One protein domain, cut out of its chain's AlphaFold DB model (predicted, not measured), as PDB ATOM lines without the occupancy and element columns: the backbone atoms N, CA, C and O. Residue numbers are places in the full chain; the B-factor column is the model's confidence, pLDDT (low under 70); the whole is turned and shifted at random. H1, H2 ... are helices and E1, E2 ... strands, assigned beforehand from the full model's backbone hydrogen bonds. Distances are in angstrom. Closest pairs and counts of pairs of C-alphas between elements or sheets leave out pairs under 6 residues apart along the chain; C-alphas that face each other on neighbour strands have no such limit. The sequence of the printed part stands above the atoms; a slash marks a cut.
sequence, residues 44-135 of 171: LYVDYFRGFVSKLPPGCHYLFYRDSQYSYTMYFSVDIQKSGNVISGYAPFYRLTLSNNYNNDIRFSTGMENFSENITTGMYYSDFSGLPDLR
ATOM      1  N   LEU A  44      30.019 -53.424 -17.553       82.44
ATOM      2  CA  LEU A  44      28.684 -52.978 -17.957       82.44
ATOM      3  C   LEU A  44      27.892 -52.344 -16.801       82.44
ATOM      4  O   LEU A  44      27.265 -51.300 -16.975       82.44
ATOM      5  N   TYR A  45      27.933 -52.942 -15.607       85.25
ATOM      6  CA  TYR A  45      27.232 -52.392 -14.444       85.25
ATOM      7  C   TYR A  45      27.985 -51.207 -13.852       85.25
ATOM      8  O   TYR A  45      27.355 -50.233 -13.451       85.25
ATOM      9  N   VAL A  46      29.321 -51.244 -13.857       87.00
ATOM     10  CA  VAL A  46      30.135 -50.083 -13.474       87.00
ATOM     11  C   VAL A  46      29.764 -48.874 -14.338       87.00
ATOM     12  O   VAL A  46      29.461 -47.816 -13.796       87.00
ATOM     13  N   ASP A  47      29.710 -49.025 -15.659       86.00
ATOM     14  CA  ASP A  47      29.397 -47.937 -16.590       86.00
ATOM     15  C   ASP A  47      27.949 -47.448 -16.470       86.00
ATOM     16  O   ASP A  47      27.701 -46.239 -16.507       86.00
ATOM     17  N   TYR A  48      26.997 -48.351 -16.227       85.94
ATOM     18  CA  TYR A  48      25.620 -47.971 -15.915       85.94
ATOM     19  C   TYR A  48      25.553 -47.055 -14.681       85.94
ATOM     20  O   TYR A  48      24.996 -45.953 -14.730       85.94
ATOM     21  N   PHE A  49      26.181 -47.474 -13.581       89.31
ATOM     22  CA  PHE A  49      26.198 -46.721 -12.330       89.31
ATOM     23  C   PHE A  49      27.059 -45.448 -12.409       89.31
ATOM     24  O   PHE A  49      26.737 -44.456 -11.759       89.31
ATOM     25  N   ARG A  50      28.084 -45.399 -13.271       88.00
ATOM     26  CA  ARG A  50      28.812 -44.158 -13.605       88.00
ATOM     27  C   ARG A  50      27.898 -43.105 -14.220       88.00
ATOM     28  O   ARG A  50      27.949 -41.941 -13.826       88.00
ATOM     29  N   GLY A  51      27.037 -43.509 -15.156       85.56
ATOM     30  CA  GLY A  51      26.037 -42.624 -15.757       85.56
ATOM     31  C   GLY A  51      25.002 -42.099 -14.754       85.56
ATOM     32  O   GLY A  51      24.435 -41.027 -14.959       85.56
ATOM     33  N   PHE A  52      24.766 -42.833 -13.664       85.44
ATOM     34  CA  PHE A  52      23.926 -42.384 -12.556       85.44
ATOM     35  C   PHE A  52      24.664 -41.380 -11.659       85.44
ATOM     36  O   PHE A  52      24.153 -40.297 -11.377       85.44
ATOM     37  N   VAL A  53      25.902 -41.700 -11.275       89.88
ATOM     38  CA  VAL A  53      26.738 -40.872 -10.393       89.88
ATOM     39  C   VAL A  53      27.037 -39.493 -10.987       89.88
ATOM     40  O   VAL A  53      27.121 -38.513 -10.245       89.88
ATOM     41  N   SER A  54      27.140 -39.378 -12.314       84.25
ATOM     42  CA  SER A  54      27.337 -38.092 -13.000       84.25
ATOM     43  C   SER A  54      26.155 -37.122 -12.867       84.25
ATOM     44  O   SER A  54      26.315 -35.930 -13.114       84.25
ATOM     45  N   LYS A  55      24.976 -37.612 -12.464       85.25
ATOM     46  CA  LYS A  55      23.760 -36.811 -12.258       85.25
ATOM     47  C   LYS A  55      23.491 -36.497 -10.787       85.25
ATOM     48  O   LYS A  55      22.491 -35.845 -10.485       85.25
ATOM     49  N   LEU A  56      24.338 -36.974  -9.872       86.94
ATOM     50  CA  LEU A  56      24.162 -36.709  -8.450       86.94
ATOM     51  C   LEU A  56      24.372 -35.220  -8.140       86.94
ATOM     52  O   LEU A  56      25.283 -34.607  -8.705       86.94
ATOM     53  N   PRO A  57      23.585 -34.644  -7.214       85.12
ATOM     54  CA  PRO A  57      23.802 -33.282  -6.752       85.12
ATOM     55  C   PRO A  57      25.230 -33.066  -6.219       85.12
ATOM     56  O   PRO A  57      25.842 -34.000  -5.682       85.12
ATOM     57  N   PRO A  58      25.764 -31.834  -6.312       82.94
ATOM     58  CA  PRO A  58      27.027 -31.484  -5.675       82.94
ATOM     59  C   PRO A  58      26.979 -31.775  -4.171       82.94
ATOM     60  O   PRO A  58      25.989 -31.470  -3.511       82.94
ATOM     61  N   GLY A  59      28.052 -32.353  -3.628       85.31
ATOM     62  CA  GLY A  59      28.141 -32.704  -2.207       85.31
ATOM     63  C   GLY A  59      27.488 -34.035  -1.820       85.31
ATOM     64  O   GLY A  59      27.645 -34.458  -0.681       85.31
ATOM     65  N   CYS A  60      26.806 -34.730  -2.739       91.25
ATOM     66  CA  CYS A  60      26.376 -36.106  -2.490       91.25
ATOM     67  C   CYS A  60      27.559 -37.071  -2.596       91.25
ATOM     68  O   CYS A  60      28.233 -37.126  -3.638       91.25
ATOM     69  N   HIS A  61      27.728 -37.864  -1.543       93.81
ATOM     70  CA  HIS A  61      28.588 -39.035  -1.501       93.81
ATOM     71  C   HIS A  61      27.826 -40.258  -1.999       93.81
ATOM     72  O   HIS A  61      26.591 -40.300  -1.952       93.81
ATOM     73  N   TYR A  62      28.553 -41.264  -2.472       94.88
ATOM     74  CA  TYR A  62      27.943 -42.519  -2.896       94.88
ATOM     75  C   TYR A  62      28.792 -43.723  -2.495       94.88
ATOM     76  O   TYR A  62      30.008 -43.628  -2.338       94.88
ATOM     77  N   LEU A  63      28.143 -44.872  -2.350       95.19
ATOM     78  CA  LEU A  63      28.791 -46.159  -2.146       95.19
ATOM     79  C   LEU A  63      28.168 -47.173  -3.090       95.19
ATOM     80  O   LEU A  63      26.984 -47.472  -2.973       95.19
ATOM     81  N   PHE A  64      28.968 -47.714  -3.999       94.38
ATOM     82  CA  PHE A  64      28.551 -48.730  -4.955       94.38
ATOM     83  C   PHE A  64      29.333 -50.020  -4.762       94.38
ATOM     84  O   PHE A  64      30.559 -50.007  -4.665       94.38
ATOM     85  N   TYR A  65      28.619 -51.139  -4.742       91.88
ATOM     86  CA  TYR A  65      29.216 -52.461  -4.651       91.88
ATOM     87  C   TYR A  65      28.258 -53.529  -5.168       91.88
ATOM     88  O   TYR A  65      27.060 -53.312  -5.380       91.88
ATOM     89  N   ARG A  66      28.816 -54.718  -5.375       89.19
ATOM     90  CA  ARG A  66      28.041 -55.918  -5.659       89.19
ATOM     91  C   ARG A  66      27.699 -56.604  -4.340       89.19
ATOM     92  O   ARG A  66      28.584 -57.162  -3.700       89.19
ATOM     93  N   ASP A  67      26.427 -56.558  -3.970       85.31
ATOM     94  CA  ASP A  67      25.887 -57.163  -2.748       85.31
ATOM     95  C   ASP A  67      25.836 -58.696  -2.853       85.31
ATOM     96  O   ASP A  67      26.208 -59.426  -1.939       85.31
ATOM     97  N   SER A  68      25.462 -59.216  -4.026       84.19
ATOM     98  CA  SER A  68      25.477 -60.654  -4.306       84.19
ATOM     99  C   SER A  68      25.768 -60.938  -5.777       84.19
ATOM    100  O   SER A  68      25.857 -60.035  -6.602       84.19
ATOM    101  N   GLN A  69      25.922 -62.212  -6.138       77.88
ATOM    102  CA  GLN A  69      26.218 -62.672  -7.504       77.88
ATOM    103  C   GLN A  69      25.338 -62.031  -8.598       77.88
ATOM    104  O   GLN A  69      25.805 -61.856  -9.723       77.88
ATOM    105  N   TYR A  70      24.107 -61.644  -8.263       85.12
ATOM    106  CA  TYR A  70      23.157 -61.027  -9.182       85.12
ATOM    107  C   TYR A  70      22.564 -59.719  -8.651       85.12
ATOM    108  O   TYR A  70      21.570 -59.256  -9.198       85.12
ATOM    109  N   SER A  71      23.131 -59.122  -7.601       87.94
ATOM    110  CA  SER A  71      22.595 -57.893  -7.014       87.94
ATOM    111  C   SER A  71      23.678 -56.841  -6.834       87.94
ATOM    112  O   SER A  71      24.742 -57.107  -6.275       87.94
ATOM    113  N   TYR A  72      23.390 -55.639  -7.321       91.69
ATOM    114  CA  TYR A  72      24.263 -54.478  -7.269       91.69
ATOM    115  C   TYR A  72      23.525 -53.355  -6.561       91.69
ATOM    116  O   TYR A  72      22.423 -53.000  -6.978       91.69
ATOM    117  N   THR A  73      24.136 -52.789  -5.528       93.44
ATOM    118  CA  THR A  73      23.517 -51.756  -4.698       93.44
ATOM    119  C   THR A  73      24.368 -50.497  -4.744       93.44
ATOM    120  O   THR A  73      25.595 -50.551  -4.631       93.44
ATOM    121  N   MET A  74      23.707 -49.355  -4.909       94.75
ATOM    122  CA  MET A  74      24.299 -48.039  -4.738       94.75
ATOM    123  C   MET A  74      23.530 -47.256  -3.682       94.75
ATOM    124  O   MET A  74      22.342 -47.004  -3.858       94.75
ATOM    125  N   TYR A  75      24.223 -46.816  -2.639       95.75
ATOM    126  CA  TYR A  75      23.727 -45.792  -1.724       95.75
ATOM    127  C   TYR A  75      24.224 -44.426  -2.168       95.75
ATOM    128  O   TYR A  75      25.356 -44.306  -2.638       95.75
ATOM    129  N   PHE A  76      23.405 -43.394  -1.998       94.88
ATOM    130  CA  PHE A  76      23.794 -42.021  -2.303       94.88
ATOM    131  C   PHE A  76      23.119 -41.051  -1.335       94.88
ATOM    132  O   PHE A  76      21.906 -41.065  -1.185       94.88
ATOM    133  N   SER A  77      23.884 -40.207  -0.652       94.81
ATOM    134  CA  SER A  77      23.341 -39.135   0.195       94.81
ATOM    135  C   SER A  77      24.444 -38.147   0.557       94.81
ATOM    136  O   SER A  77      25.632 -38.453   0.453       94.81
ATOM    137  N   VAL A  78      24.051 -36.964   1.016       93.75
ATOM    138  CA  VAL A  78      24.958 -35.996   1.649       93.75
ATOM    139  C   VAL A  78      25.412 -36.461   3.038       93.75
ATOM    140  O   VAL A  78      26.485 -36.080   3.490       93.75
ATOM    141  N   ASP A  79      24.629 -37.331   3.685       93.31
ATOM    142  CA  ASP A  79      24.847 -37.760   5.074       93.31
ATOM    143  C   ASP A  79      25.630 -39.081   5.208       93.31
ATOM    144  O   ASP A  79      25.779 -39.598   6.317       93.31
ATOM    145  N   ILE A  80      26.121 -39.657   4.102       94.94
ATOM    146  CA  ILE A  80      26.987 -40.846   4.150       94.94
ATOM    147  C   ILE A  80      28.349 -40.443   4.714       94.94
ATOM    148  O   ILE A  80      28.937 -39.447   4.297       94.94
ATOM    149  N   GLN A  81      28.876 -41.250   5.631       95.62
ATOM    150  CA  GLN A  81      30.124 -40.957   6.331       95.62
ATOM    151  C   GLN A  81      31.067 -42.152   6.262       95.62
ATOM    152  O   GLN A  81      30.631 -43.303   6.298       95.62
ATOM    153  N   LYS A  82      32.373 -41.874   6.232       94.88
ATOM    154  CA  LYS A  82      33.426 -42.884   6.344       94.88
ATOM    155  C   LYS A  82      34.153 -42.744   7.678       94.88
ATOM    156  O   LYS A  82      34.793 -41.726   7.932       94.88
ATOM    157  N   SER A  83      34.112 -43.791   8.495       94.81
ATOM    158  CA  SER A  83      34.873 -43.914   9.742       94.81
ATOM    159  C   SER A  83      35.848 -45.085   9.624       94.81
ATOM    160  O   SER A  83      35.462 -46.254   9.651       94.81
ATOM    161  N   GLY A  84      37.132 -44.782   9.411       92.25
ATOM    162  CA  GLY A  84      38.146 -45.802   9.124       92.25
ATOM    163  C   GLY A  84      37.832 -46.575   7.836       92.25
ATOM    164  O   GLY A  84      37.812 -45.981   6.753       92.25
ATOM    165  N   ASN A  85      37.580 -47.882   7.970       92.25
ATOM    166  CA  ASN A  85      37.190 -48.792   6.883       92.25
ATOM    167  C   ASN A  85      35.684 -49.099   6.870       92.25
ATOM    168  O   ASN A  85      35.267 -50.066   6.240       92.25
ATOM    169  N   VAL A  86      34.865 -48.322   7.576       94.56
ATOM    170  CA  VAL A  86      33.410 -48.487   7.570       94.56
ATOM    171  C   VAL A  86      32.773 -47.273   6.918       94.56
ATOM    172  O   VAL A  86      33.107 -46.138   7.265       94.56
ATOM    173  N   ILE A  87      31.873 -47.515   5.970       95.88
ATOM    174  CA  ILE A  87      31.026 -46.489   5.361       95.88
ATOM    175  C   ILE A  87      29.592 -46.771   5.784       95.88
ATOM    176  O   ILE A  87      29.097 -47.882   5.610       95.88
ATOM    177  N   SER A  88      28.931 -45.772   6.353       96.12
ATOM    178  CA  SER A  88      27.608 -45.939   6.947       96.12
ATOM    179  C   SER A  88      26.757 -44.687   6.809       96.12
ATOM    180  O   SER A  88      27.285 -43.576   6.699       96.12
ATOM    181  N   GLY A  89      25.443 -44.862   6.886       95.69
ATOM    182  CA  GLY A  89      24.485 -43.765   6.916       95.69
ATOM    183  C   GLY A  89      23.045 -44.240   6.755       95.69
ATOM    184  O   GLY A  89      22.780 -45.429   6.568       95.69
ATOM    185  N   TYR A  90      22.124 -43.281   6.804       95.12
ATOM    186  CA  TYR A  90      20.745 -43.457   6.362       95.12
ATOM    187  C   TYR A  90      20.613 -42.796   4.993       95.12
ATOM    188  O   TYR A  90      20.758 -41.578   4.876       95.12
ATOM    189  N   ALA A  91      20.422 -43.593   3.946       95.50
ATOM    190  CA  ALA A  91      20.459 -43.091   2.580       95.50
ATOM    191  C   ALA A  91      19.420 -43.787   1.701       95.50
ATOM    192  O   ALA A  91      19.055 -44.940   1.960       95.50
ATOM    193  N   PRO A  92      18.959 -43.114   0.635       95.19
ATOM    194  CA  PRO A  92      18.306 -43.813  -0.444       95.19
ATOM    195  C   PRO A  92      19.278 -44.796  -1.103       95.19
ATOM    196  O   PRO A  92      20.482 -44.536  -1.224       95.19
ATOM    197  N   PHE A  93      18.733 -45.927  -1.534       94.19
ATOM    198  CA  PHE A  93      19.462 -46.943  -2.272       94.19
ATOM    199  C   PHE A  93      18.848 -47.157  -3.648       94.19
ATOM    200  O   PHE A  93      17.645 -47.006  -3.854       94.19
ATOM    201  N   TYR A  94      19.693 -47.561  -4.585       94.00
ATOM    202  CA  TYR A  94      19.296 -48.080  -5.878       94.00
ATOM    203  C   TYR A  94      19.889 -49.473  -6.047       94.00
ATOM    204  O   TYR A  94      21.112 -49.632  -6.075       94.00
ATOM    205  N   ARG A  95      19.028 -50.485  -6.141       92.50
ATOM    206  CA  ARG A  95      19.427 -51.885  -6.259       92.50
ATOM    207  C   ARG A  95      18.987 -52.455  -7.595       92.50
ATOM    208  O   ARG A  95      17.797 -52.545  -7.891       92.50
ATOM    209  N   LEU A  96      19.966 -52.887  -8.374       89.50
ATOM    210  CA  LEU A  96      19.792 -53.633  -9.609       89.50
ATOM    211  C   LEU A  96      19.920 -55.120  -9.287       89.50
ATOM    212  O   LEU A  96      20.980 -55.566  -8.853       89.50
ATOM    213  N   THR A  97      18.864 -55.891  -9.521       88.56
ATOM    214  CA  THR A  97      18.870 -57.344  -9.334       88.56
ATOM    215  C   THR A  97      18.603 -58.045 -10.655       88.56
ATOM    216  O   THR A  97      17.615 -57.770 -11.332       88.56
ATOM    217  N   LEU A  98      19.485 -58.968 -11.013       83.88
ATOM    218  CA  LEU A  98      19.374 -59.804 -12.196       83.88
ATOM    219  C   LEU A  98      18.661 -61.098 -11.812       83.88
ATOM    220  O   LEU A  98      19.007 -61.760 -10.833       83.88
ATOM    221  N   SER A  99      17.648 -61.468 -12.580       76.62
ATOM    222  CA  SER A  99      17.006 -62.765 -12.430       76.62
ATOM    223  C   SER A  99      17.871 -63.849 -13.068       76.62
ATOM    224  O   SER A  99      18.293 -63.715 -14.212       76.62
ATOM    225  N   ASN A 100      18.087 -64.952 -12.349       66.62
ATOM    226  CA  ASN A 100      18.756 -66.149 -12.874       66.62
ATOM    227  C   ASN A 100      17.782 -67.108 -13.598       66.62
ATOM    228  O   ASN A 100      18.096 -68.273 -13.828       66.62
ATOM    229  N   ASN A 101      16.561 -66.656 -13.899       62.59
ATOM    230  CA  ASN A 101      15.582 -67.438 -14.655       62.59
ATOM    231  C   ASN A 101      15.745 -67.204 -16.162       62.59
ATOM    232  O   ASN A 101      16.213 -66.149 -16.577       62.59
ATOM    233  N   TYR A 102      15.262 -68.150 -16.976       57.56
ATOM    234  CA  TYR A 102      15.333 -68.148 -18.449       57.56
ATOM    235  C   TYR A 102      14.922 -66.837 -19.153       57.56
ATOM    236  O   TYR A 102      15.305 -66.625 -20.300       57.56
ATOM    237  N   ASN A 103      14.167 -65.962 -18.486       59.41
ATOM    238  CA  ASN A 103      13.699 -64.694 -19.046       59.41
ATOM    239  C   ASN A 103      14.668 -63.515 -18.845       59.41
ATOM    240  O   ASN A 103      14.407 -62.450 -19.391       59.41
ATOM    241  N   ASN A 104      15.778 -63.681 -18.109       64.50
ATOM    242  CA  ASN A 104      16.768 -62.623 -17.844       64.50
ATOM    243  C   ASN A 104      16.144 -61.293 -17.370       64.50
ATOM    244  O   ASN A 104      16.586 -60.214 -17.767       64.50
ATOM    245  N   ASP A 105      15.107 -61.358 -16.530       75.62
ATOM    246  CA  ASP A 105      14.443 -60.154 -16.029       75.62
ATOM    247  C   ASP A 105      15.407 -59.307 -15.192       75.62
ATOM    248  O   ASP A 105      16.029 -59.792 -14.241       75.62
ATOM    249  N   ILE A 106      15.475 -58.018 -15.517       81.19
ATOM    250  CA  ILE A 106      16.194 -57.017 -14.737       81.19
ATOM    251  C   ILE A 106      15.192 -56.309 -13.833       81.19
ATOM    252  O   ILE A 106      14.215 -55.726 -14.305       81.19
ATOM    253  N   ARG A 107      15.438 -56.357 -12.523       87.31
ATOM    254  CA  ARG A 107      14.604 -55.704 -11.515       87.31
ATOM    255  C   ARG A 107      15.352 -54.565 -10.860       87.31
ATOM    256  O   ARG A 107      16.533 -54.681 -10.540       87.31
ATOM    257  N   PHE A 108      14.615 -53.498 -10.607       88.75
ATOM    258  CA  PHE A 108      15.111 -52.320  -9.928       88.75
ATOM    259  C   PHE A 108      14.302 -52.120  -8.664       88.75
ATOM    260  O   PHE A 108      13.074 -52.204  -8.683       88.75
ATOM    261  N   SER A 109      15.007 -51.891  -7.569       90.56
ATOM    262  CA  SER A 109      14.416 -51.558  -6.287       90.56
ATOM    263  C   SER A 109      15.050 -50.272  -5.789       90.56
ATOM    264  O   SER A 109      16.262 -50.080  -5.888       90.56
ATOM    265  N   THR A 110      14.204 -49.383  -5.293       93.44
ATOM    266  CA  THR A 110      14.584 -48.119  -4.677       93.44
ATOM    267  C   THR A 110      13.858 -48.003  -3.348       93.44
ATOM    268  O   THR A 110      12.757 -48.535  -3.185       93.44
ATOM    269  N   GLY A 111      14.483 -47.334  -2.394       94.06
ATOM    270  CA  GLY A 111      13.957 -47.157  -1.050       94.06
ATOM    271  C   GLY A 111      14.958 -46.411  -0.184       94.06
ATOM    272  O   GLY A 111      15.963 -45.916  -0.687       94.06
ATOM    273  N   MET A 112      14.690 -46.339   1.117       95.38
ATOM    274  CA  MET A 112      15.600 -45.766   2.109       95.38
ATOM    275  C   MET A 112      15.882 -46.787   3.199       95.38
ATOM    276  O   MET A 112      14.951 -47.343   3.782       95.38
ATOM    277  N   GLU A 113      17.157 -47.003   3.504       95.00
ATOM    278  CA  GLU A 113      17.570 -47.930   4.554       95.00
ATOM    279  C   GLU A 113      18.818 -47.434   5.292       95.00
ATOM    280  O   GLU A 113      19.567 -46.577   4.811       95.00
ATOM    281  N   ASN A 114      19.005 -47.941   6.513       95.00
ATOM    282  CA  ASN A 114      20.252 -47.765   7.249       95.00
ATOM    283  C   ASN A 114      21.245 -48.815   6.762       95.00
ATOM    284  O   ASN A 114      20.918 -50.001   6.762       95.00
ATOM    285  N   PHE A 115      22.459 -48.394   6.423       94.69
ATOM    286  CA  PHE A 115      23.519 -49.301   5.998       94.69
ATOM    287  C   PHE A 115      24.827 -49.019   6.741       94.69
ATOM    288  O   PHE A 115      25.080 -47.908   7.220       94.69
ATOM    289  N   SER A 116      25.663 -50.049   6.846       94.94
ATOM    290  CA  SER A 116      26.989 -49.978   7.454       94.94
ATOM    291  C   SER A 116      27.876 -51.060   6.849       94.94
ATOM    292  O   SER A 116      27.831 -52.213   7.271       94.94
ATOM    293  N   GLU A 117      28.703 -50.671   5.887       93.00
ATOM    294  CA  GLU A 117      29.525 -51.578   5.091       93.00
ATOM    295  C   GLU A 117      31.003 -51.471   5.459       93.00
ATOM    296  O   GLU A 117      31.556 -50.374   5.578       93.00
ATOM    297  N   ASN A 118      31.662 -52.622   5.608       91.62
ATOM    298  CA  ASN A 118      33.096 -52.693   5.863       91.62
ATOM    299  C   ASN A 118      33.863 -52.884   4.547       91.62
ATOM    300  O   ASN A 118      33.877 -53.968   3.970       91.62
ATOM    301  N   ILE A 119      34.579 -51.845   4.120       88.62
ATOM    302  CA  ILE A 119      35.295 -51.808   2.838       88.62
ATOM    303  C   ILE A 119      36.658 -52.518   2.855       88.62
ATOM    304  O   ILE A 119      37.432 -52.390   1.912       88.62
ATOM    305  N   THR A 120      36.989 -53.250   3.924       85.94
ATOM    306  CA  THR A 120      38.279 -53.957   4.038       85.94
ATOM    307  C   THR A 120      38.390 -55.108   3.039       85.94
ATOM    308  O   THR A 120      39.470 -55.379   2.520       85.94
ATOM    309  N   THR A 121      37.281 -55.801   2.778       76.94
ATOM    310  CA  THR A 121      37.252 -57.005   1.944       76.94
ATOM    311  C   THR A 121      36.142 -56.889   0.913       76.94
ATOM    312  O   THR A 121      34.978 -57.118   1.223       76.94
ATOM    313  N   GLY A 122      36.492 -56.531  -0.317       77.62
ATOM    314  CA  GLY A 122      35.532 -56.451  -1.411       77.62
ATOM    315  C   GLY A 122      35.910 -55.402  -2.440       77.62
ATOM    316  O   GLY A 122      36.926 -54.718  -2.322       77.62
ATOM    317  N   MET A 123      35.077 -55.295  -3.469       86.44
ATOM    318  CA  MET A 123      35.215 -54.291  -4.512       86.44
ATOM    319  C   MET A 123      34.126 -53.241  -4.312       86.44
ATOM    320  O   MET A 123      32.970 -53.450  -4.679       86.44
ATOM    321  N   TYR A 124      34.522 -52.130  -3.702       91.19
ATOM    322  CA  TYR A 124      33.663 -50.986  -3.424       91.19
ATOM    323  C   TYR A 124      34.122 -49.803  -4.265       91.19
ATOM    324  O   TYR A 124      35.318 -49.622  -4.480       91.19
ATOM    325  N   TYR A 125      33.175 -48.986  -4.706       92.50
ATOM    326  CA  TYR A 125      33.432 -47.751  -5.425       92.50
ATOM    327  C   TYR A 125      32.770 -46.594  -4.695       92.50
ATOM    328  O   TYR A 125      31.621 -46.698  -4.261       92.50
ATOM    329  N   SER A 126      33.502 -45.501  -4.543       93.00
ATOM    330  CA  SER A 126      33.052 -44.321  -3.813       93.00
ATOM    331  C   SER A 126      33.966 -43.140  -4.122       93.00
ATOM    332  O   SER A 126      35.097 -43.325  -4.567       93.00
ATOM    333  N   ASP A 127      33.491 -41.935  -3.834       91.88
ATOM    334  CA  ASP A 127      34.280 -40.707  -3.848       91.88
ATOM    335  C   ASP A 127      35.160 -40.528  -2.593       91.88
ATOM    336  O   ASP A 127      35.994 -39.621  -2.538       91.88
ATOM    337  N   PHE A 128      35.032 -41.396  -1.581       90.94
ATOM    338  CA  PHE A 128      35.930 -41.374  -0.427       90.94
ATOM    339  C   PHE A 128      37.356 -41.830  -0.769       90.94
ATOM    340  O   PHE A 128      37.584 -42.789  -1.507       90.94
ATOM    341  N   SER A 129      38.345 -41.204  -0.125       85.44
ATOM    342  CA  SER A 129      39.761 -41.536  -0.308       85.44
ATOM    343  C   SER A 129      40.055 -43.022  -0.045       85.44
ATOM    344  O   SER A 129      39.688 -43.554   1.011       85.44
ATOM    345  N   GLY A 130      40.804 -43.647  -0.955       84.75
ATOM    346  CA  GLY A 130      41.216 -45.052  -0.869       84.75
ATOM    347  C   GLY A 130      40.311 -46.025  -1.627       84.75
ATOM    348  O   GLY A 130      40.599 -47.219  -1.624       84.75
ATOM    349  N   LEU A 131      39.260 -45.532  -2.287       88.31
ATOM    350  CA  LEU A 131      38.383 -46.315  -3.154       88.31
ATOM    351  C   LEU A 131      38.449 -45.811  -4.605       88.31
ATOM    352  O   LEU A 131      38.765 -44.642  -4.838       88.31
ATOM    353  N   PRO A 132      38.190 -46.683  -5.594       88.19
ATOM    354  CA  PRO A 132      38.040 -46.272  -6.983       88.19
ATOM    355  C   PRO A 132      36.790 -45.399  -7.167       88.19
ATOM    356  O   PRO A 132      35.682 -45.787  -6.794       88.19
ATOM    357  N   ASP A 133      36.980 -44.245  -7.803       88.69
ATOM    358  CA  ASP A 133      35.914 -43.285  -8.086       88.69
ATOM    359  C   ASP A 133      35.238 -43.583  -9.442       88.69
ATOM    360  O   ASP A 133      35.884 -43.787 -10.474       88.69
ATOM    361  N   LEU A 134      33.907 -43.608  -9.440       88.44
ATOM    362  CA  LEU A 134      33.037 -43.679 -10.611       88.44
ATOM    363  C   LEU A 134      32.848 -42.321 -11.295       88.44
ATOM    364  O   LEU A 134      32.487 -42.298 -12.474       88.44
ATOM    365  N   ARG A 135      33.096 -41.191 -10.619       81.69
ATOM    366  CA  ARG A 135      33.051 -39.851 -11.225       81.69
ATOM    367  C   ARG A 135      34.220 -39.678 -12.193       81.69
ATOM    368  O   ARG A 135      35.210 -39.003 -11.930       81.69
TER     369      ARG A 135
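Overview. This is residues 44 to 135 of the 171 residues of an uncharacterized protein of Lachnospiraceae bacterium (UniProt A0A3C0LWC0). You are looking at one strongly twisted sheet of six strands that folds over on itself, with a single helix packed on it. H1 covers E1 and E2 on one face, while the two longest strands, E4 and E5, bend sharply and bring their far halves, with short E3, over the other face. The 92 printed residues hold H1 and then E1 to E6 in order; the class is mostly strand, and the neighbour pairs are antiparallel in a branched sheet. The whole is compact, with a radius of gyration of the C-alphas of 13.1 A and spans of 42 by 28 by 23 A.

Arrangement. Start at H1, residues 44 to 53, where every O i to N i+4 pair is within hydrogen-bond range. It is on the sheet at a height of 9.5 A, over E1, residues 61 to 68, and E2, residues 71 to 77. It runs along the strands, at 19 degrees to E1 on the local plane; its closest C-alphas to E1 are those of Val 53 and Tyr 62, 7.8 A apart. E1 and E2 form a hairpin; look for N 63 and O 75, 2.9 A apart. Next come E3, residues 81 to 83, E4, residues 86 to 98, and E5, residues 106 to 118, a meander, each strand the antiparallel neighbour of the one before. E4 bends by 102 degrees at residue 90 and E5 by 97 degrees at residue 114. The pairing of E4 is staggered: on one side E3 is beside residues 86 to 88, with N 83 and O 86 at 2.8 A, and E2 beside residues 91 to 97, with N 94 and O 74 at 2.8 A. On the other side is E5, with N 95 and O 109 at 2.8 A. Last, E6, residues 124 to 126, is the antiparallel neighbour of E1 on the side away from E2, with N 125 and O 64 at 2.8 A. E4 and E6 are apart.

Along the chain. Find C-alpha 44 at (28.684, -52.978, -17.957); from there H1 runs 14.4 A. E1 spans 22.0 A and E2 20.1 A. E4 begins at C-alpha 86, (33.410, -48.487, 7.570), and spans 26.8 A; E5 spans 27.0 A. E3 and E6 have three residues each, and E6 ends at C-alpha 126, (33.052, -44.321, -3.813).

Size, cuts and confidence. The C-alphas farthest apart are those of Gly 84 and Tyr 102, 42.2 A. The printed part has no cut, and no link is long. Mean pLDDT of the printed part is 88.2; residues 100 to 104, in the link from E4 to E5, are under 70.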